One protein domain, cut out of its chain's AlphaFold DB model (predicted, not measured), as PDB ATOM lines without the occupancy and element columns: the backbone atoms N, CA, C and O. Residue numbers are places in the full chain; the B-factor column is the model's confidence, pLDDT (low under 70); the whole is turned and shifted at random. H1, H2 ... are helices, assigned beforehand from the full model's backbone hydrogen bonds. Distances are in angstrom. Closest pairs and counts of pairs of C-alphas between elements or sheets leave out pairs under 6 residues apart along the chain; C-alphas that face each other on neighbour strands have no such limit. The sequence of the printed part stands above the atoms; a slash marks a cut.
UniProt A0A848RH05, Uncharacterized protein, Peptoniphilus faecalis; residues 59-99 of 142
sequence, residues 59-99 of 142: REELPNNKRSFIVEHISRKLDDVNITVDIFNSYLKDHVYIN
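AT A GLANCE: This is residues 59 to 99 of the 142 residues of an uncharacterized protein of Peptoniphilus faecalis (UniProt A0A848RH05). Two helices, H1 and then H2, cross at nearly a right angle with a little space between them, and a loop of residues 78 to 84 joins them at one end of the longest axis. The stretches before H1 and after H2 lie at the other end. The printed part has 41 residues, with two named helices and no named strand; the class is all helix. It is compact, with a radius of gyration of the C-alphas of 9.5 A and spans of 27 by 19 by 14 A.

IN THESE COORDINATES: The printed part begins at Arg 59, C-alpha (-21.502, -35.406, -11.734). H1, residues 64 to 77, starts at C-alpha (-18.060, -27.615, -8.519) and is 20.3 A long. H2, residues 85 to 94, is 14.6 A long and ends at C-alpha (-22.248, -46.078, -3.537).

HOW THE PARTS SIT: H1 and H2 are close but not clearly touching; their closest C-alphas, those of Val 71 and Phe 88, are 7.6 A apart. Their lines are about perpendicular, at 86 degrees. In H1 and H2 every O i to N i+4 pair is within hydrogen-bond range.

THE WHOLE: The two C-alphas farthest apart, those of Asp 79 and Asn 99, are 27.0 A apart. The printed part has no cut, and the link from H1 to H2 is short, with 7 residues. The mean pLDDT of the printed part is 87.7; residue 80 is under 70.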
ATOM      1  N   ARG A  59     -22.518 -36.436 -11.972       88.69
ATOM      2  CA  ARG A  59     -21.502 -35.406 -11.734       88.69
ATOM      3  C   ARG A  59     -22.050 -33.988 -11.902       88.69
ATOM      4  O   ARG A  59     -21.694 -33.095 -11.133       88.69
ATOM      5  N   GLU A  60     -22.895 -33.770 -12.901       90.56
ATOM      6  CA  GLU A  60     -23.455 -32.470 -13.279       90.56
ATOM      7  C   GLU A  60     -24.428 -31.931 -12.226       90.56
ATOM      8  O   GLU A  60     -24.583 -30.717 -12.084       90.56
ATOM      9  N   GLU A  61     -25.028 -32.820 -11.440       93.06
ATOM     10  CA  GLU A  61     -25.945 -32.455 -10.368       93.06
ATOM     11  C   GLU A  61     -25.222 -31.952  -9.118       93.06
ATOM     12  O   GLU A  61     -25.864 -31.375  -8.251       93.06
ATOM     13  N   LEU A  62     -23.901 -32.108  -9.004       92.38
ATOM     14  CA  LEU A  62     -23.127 -31.592  -7.872       92.38
ATOM     15  C   LEU A  62     -22.610 -30.168  -8.104       92.38
ATOM     16  O   LEU A  62     -22.332 -29.797  -9.245       92.38
ATOM     17  N   PRO A  63     -22.371 -29.382  -7.043       89.94
ATOM     18  CA  PRO A  63     -21.621 -28.135  -7.147       89.94
ATOM     19  C   PRO A  63     -20.123 -28.395  -7.396       89.94
ATOM     20  O   PRO A  63     -19.571 -29.428  -7.005       89.94
ATOM     21  N   ASN A  64     -19.443 -27.446  -8.048       88.94
ATOM     22  CA  ASN A  64     -18.060 -27.615  -8.519       88.94
ATOM     23  C   ASN A  64     -17.066 -27.975  -7.404       88.94
ATOM     24  O   ASN A  64     -16.227 -28.849  -7.594       88.94
ATOM     25  N   ASN A  65     -17.186 -27.348  -6.233       87.56
ATOM     26  CA  ASN A  65     -16.345 -27.638  -5.071       87.56
ATOM     27  C   ASN A  65     -16.471 -29.102  -4.606       87.56
ATOM     28  O   ASN A  65     -15.462 -29.751  -4.331       87.56
ATOM     29  N   LYS A  66     -17.691 -29.652  -4.571       89.88
ATOM     30  CA  LYS A  66     -17.933 -31.054  -4.206       89.88
ATOM     31  C   LYS A  66     -17.428 -32.013  -5.277       89.88
ATOM     32  O   LYS A  66     -16.872 -33.050  -4.930       89.88
ATOM     33  N   ARG A  67     -17.549 -31.655  -6.562       91.06
ATOM     34  CA  ARG A  67     -16.956 -32.441  -7.658       91.06
ATOM     35  C   ARG A  67     -15.447 -32.578  -7.477       91.06
ATOM     36  O   ARG A  67     -14.950 -33.695  -7.531       91.06
ATOM     37  N   SER A  68     -14.741 -31.472  -7.233       90.12
ATOM     38  CA  SER A  68     -13.286 -31.484  -7.037       90.12
ATOM     39  C   SER A  68     -12.872 -32.341  -5.843       90.12
ATOM     40  O   SER A  68     -11.960 -33.152  -5.970       90.12
ATOM     41  N   PHE A  69     -13.589 -32.230  -4.722       89.88
ATOM     42  CA  PHE A  69     -13.342 -33.053  -3.536       89.88
ATOM     43  C   PHE A  69     -13.498 -34.556  -3.819       89.88
ATOM     44  O   PHE A  69     -12.651 -35.356  -3.430       89.88
ATOM     45  N   ILE A  70     -14.561 -34.951  -4.525       90.12
ATOM     46  CA  ILE A  70     -14.792 -36.358  -4.879       90.12
ATOM     47  C   ILE A  70     -13.722 -36.858  -5.854       90.12
ATOM     48  O   ILE A  70     -13.224 -37.964  -5.680       90.12
ATOM     49  N   VAL A  71     -13.337 -36.047  -6.845       90.25
ATOM     50  CA  VAL A  71     -12.249 -36.381  -7.779       90.25
ATOM     51  C   VAL A  71     -10.956 -36.657  -7.010       90.25
ATOM     52  O   VAL A  71     -10.374 -37.722  -7.170       90.25
ATOM     53  N   GLU A  72     -10.549 -35.758  -6.116       88.69
ATOM     54  CA  GLU A  72      -9.345 -35.929  -5.294       88.69
ATOM     55  C   GLU A  72      -9.412 -37.193  -4.419       88.69
ATOM     56  O   GLU A  72      -8.436 -37.938  -4.303       88.69
ATOM     57  N   HIS A  73     -10.577 -37.468  -3.830       88.56
ATOM     58  CA  HIS A  73     -10.786 -38.640  -2.983       88.56
ATOM     59  C   HIS A  73     -10.732 -39.958  -3.764       88.56
ATOM     60  O   HIS A  73     -10.137 -40.929  -3.297       88.56
ATOM     61  N   ILE A  74     -11.325 -39.998  -4.960       88.62
ATOM     62  CA  ILE A  74     -11.260 -41.161  -5.852       88.62
ATOM     63  C   ILE A  74      -9.818 -41.368  -6.336       88.62
ATOM     64  O   ILE A  74      -9.321 -42.491  -6.249       88.62
ATOM     65  N   SER A  75      -9.127 -40.310  -6.781       87.50
ATOM     66  CA  SER A  75      -7.744 -40.393  -7.280       87.50
ATOM     67  C   SER A  75      -6.798 -40.964  -6.228       87.50
ATOM     68  O   SER A  75      -6.001 -41.844  -6.537       87.50
ATOM     69  N   ARG A  76      -6.955 -40.551  -4.964       86.31
ATOM     70  CA  ARG A  76      -6.172 -41.093  -3.844       86.31
ATOM     71  C   ARG A  76      -6.414 -42.572  -3.560       86.31
ATOM     72  O   ARG A  76      -5.514 -43.237  -3.066       86.31
ATOM     73  N   LYS A  77      -7.626 -43.077  -3.796       85.38
ATOM     74  CA  LYS A  77      -7.965 -44.488  -3.545       85.38
ATOM     75  C   LYS A  77      -7.542 -45.422  -4.673       85.38
ATOM     76  O   LYS A  77      -7.403 -46.614  -4.429       85.38
ATOM     77  N   LEU A  78      -7.424 -44.898  -5.890       82.12
ATOM     78  CA  LEU A  78      -7.177 -45.673  -7.103       82.12
ATOM     79  C   LEU A  78      -5.786 -45.419  -7.702       82.12
ATOM     80  O   LEU A  78      -5.598 -45.706  -8.875       82.12
ATOM     81  N   ASP A  79      -4.836 -44.883  -6.930       79.38
ATOM     82  CA  ASP A  79      -3.459 -44.604  -7.370       79.38
ATOM     83  C   ASP A  79      -3.376 -43.761  -8.666       79.38
ATOM     84  O   ASP A  79      -2.775 -44.164  -9.659       79.38
ATOM     85  N   ASP A  80      -3.989 -42.568  -8.659       68.12
ATOM     86  CA  ASP A  80      -3.905 -41.564  -9.743       68.12
ATOM     87  C   ASP A  80      -4.453 -42.009 -11.117       68.12
ATOM     88  O   ASP A  80      -3.980 -41.615 -12.187       68.12
ATOM     89  N   VAL A  81      -5.538 -42.787 -11.111       73.88
ATOM     90  CA  VAL A  81      -6.312 -43.091 -12.326       73.88
ATOM     91  C   VAL A  81      -6.979 -41.833 -12.899       73.88
ATOM     92  O   VAL A  81      -7.505 -40.987 -12.175       73.88
ATOM     93  N   ASN A  82      -7.026 -41.739 -14.232       79.62
ATOM     94  CA  ASN A  82      -7.815 -40.729 -14.933       79.62
ATOM     95  C   ASN A  82      -9.319 -40.966 -14.691       79.62
ATOM     96  O   ASN A  82      -9.891 -41.942 -15.184       79.62
ATOM     97  N   ILE A  83      -9.963 -40.086 -13.924       83.94
ATOM     98  CA  ILE A  83     -11.359 -40.257 -13.510       83.94
ATOM     99  C   ILE A  83     -12.296 -39.906 -14.664       83.94
ATOM    100  O   ILE A  83     -12.522 -38.738 -14.991       83.94
ATOM    101  N   THR A  84     -12.887 -40.942 -15.254       88.31
ATOM    102  CA  THR A  84     -13.962 -40.797 -16.235       88.31
ATOM    103  C   THR A  84     -15.288 -40.456 -15.550       88.31
ATOM    104  O   THR A  84     -15.474 -40.657 -14.347       88.31
ATOM    105  N   VAL A  85     -16.244 -39.947 -16.332       87.25
ATOM    106  CA  VAL A  85     -17.604 -39.658 -15.844       87.25
ATOM    107  C   VAL A  85     -18.295 -40.928 -15.341       87.25
ATOM    108  O   VAL A  85     -18.993 -40.873 -14.334       87.25
ATOM    109  N   ASP A  86     -18.048 -42.080 -15.967       88.44
ATOM    110  CA  ASP A  86     -18.644 -43.353 -15.553       88.44
ATOM    111  C   ASP A  86     -18.147 -43.810 -14.179       88.44
ATOM    112  O   ASP A  86     -18.951 -44.218 -13.340       88.44
ATOM    113  N   ILE A  87     -16.841 -43.679 -13.912       88.38
ATOM    114  CA  ILE A  87     -16.258 -43.978 -12.594       88.38
ATOM    115  C   ILE A  87     -16.868 -43.052 -11.538       88.38
ATOM    116  O   ILE A  87     -17.277 -43.508 -10.471       88.38
ATOM    117  N   PHE A  88     -16.984 -41.760 -11.853       91.44
ATOM    118  CA  PHE A  88     -17.581 -40.778 -10.954       91.44
ATOM    119  C   PHE A  88     -19.054 -41.097 -10.656       91.44
ATOM    120  O   PHE A  88     -19.465 -41.127  -9.500       91.44
ATOM    121  N   ASN A  89     -19.856 -41.371 -11.685       90.50
ATOM    122  CA  ASN A  89     -21.276 -41.678 -11.522       90.50
ATOM    123  C   ASN A  89     -21.487 -43.018 -10.805       90.50
ATOM    124  O   ASN A  89     -22.437 -43.152 -10.040       90.50
ATOM    125  N   SER A  90     -20.600 -44.000 -10.999       88.81
ATOM    126  CA  SER A  90     -20.605 -45.232 -10.203       88.81
ATOM    127  C   SER A  90     -20.333 -44.937  -8.730       88.81
ATOM    128  O   SER A  90     -21.060 -45.425  -7.872       88.81
ATOM    129  N   TYR A  91     -19.352 -44.081  -8.434       89.69
ATOM    130  CA  TYR A  91     -19.042 -43.665  -7.068       89.69
ATOM    131  C   TYR A  91     -20.241 -42.995  -6.373       89.69
ATOM    132  O   TYR A  91     -20.488 -43.251  -5.198       89.69
ATOM    133  N   LEU A  92     -21.031 -42.190  -7.093       90.75
ATOM    134  CA  LEU A  92     -22.259 -41.586  -6.551       90.75
ATOM    135  C   LEU A  92     -23.364 -42.598  -6.223       90.75
ATOM    136  O   LEU A  92     -24.222 -42.315  -5.393       90.75
ATOM    137  N   LYS A  93     -23.372 -43.778  -6.852       86.94
ATOM    138  CA  LYS A  93     -24.336 -44.832  -6.491       86.94
ATOM    139  C   LYS A  93     -24.019 -45.425  -5.122       86.94
ATOM    140  O   LYS A  93     -24.938 -45.729  -4.368       86.94
ATOM    141  N   ASP A  94     -22.731 -45.539  -4.809       86.62
ATOM    142  CA  ASP A  94     -22.248 -46.078  -3.537       86.62
ATOM    143  C   ASP A  94     -22.207 -45.010  -2.429       86.62
ATOM    144  O   ASP A  94     -22.213 -45.331  -1.239       86.62
ATOM    145  N   HIS A  95     -22.181 -43.729  -2.806       87.31
ATOM    146  CA  HIS A  95     -22.074 -42.599  -1.892       87.31
ATOM    147  C   HIS A  95     -23.153 -41.548  -2.151       87.31
ATOM    148  O   HIS A  95     -23.156 -40.860  -3.167       87.31
ATOM    149  N   VAL A  96     -24.035 -41.365  -1.170       88.50
ATOM    150  CA  VAL A  96     -25.131 -40.401  -1.272       88.50
ATOM    151  C   VAL A  96     -24.621 -38.986  -1.007       88.50
ATOM    152  O   VAL A  96     -24.210 -38.657   0.106       88.50
ATOM    153  N   TYR A  97     -24.717 -38.133  -2.022       91.19
ATOM    154  CA  TYR A  97     -24.469 -36.698  -1.912       91.19
ATOM    155  C   TYR A  97     -25.734 -35.915  -2.227       91.19
ATOM    156  O   TYR A  97     -26.537 -36.317  -3.067       91.19
ATOM    157  N   ILE A  98     -25.890 -34.765  -1.578       93.69
ATOM    158  CA  ILE A  98     -26.935 -33.810  -1.929       93.69
ATOM    159  C   ILE A  98     -26.571 -33.085  -3.233       93.69
ATOM    160  O   ILE A  98     -25.420 -32.689  -3.444       93.69
ATOM    161  N   ASN A  99     -27.551 -32.930  -4.115       94.81
ATOM    162  CA  ASN A  99     -27.391 -32.224  -5.378       94.81
ATOM    163  C   ASN A  99     -27.353 -30.700  -5.183       94.81
ATOM    164  O   ASN A  99     -27.584 -30.163  -4.099       94.81
TER     165      ASN A  99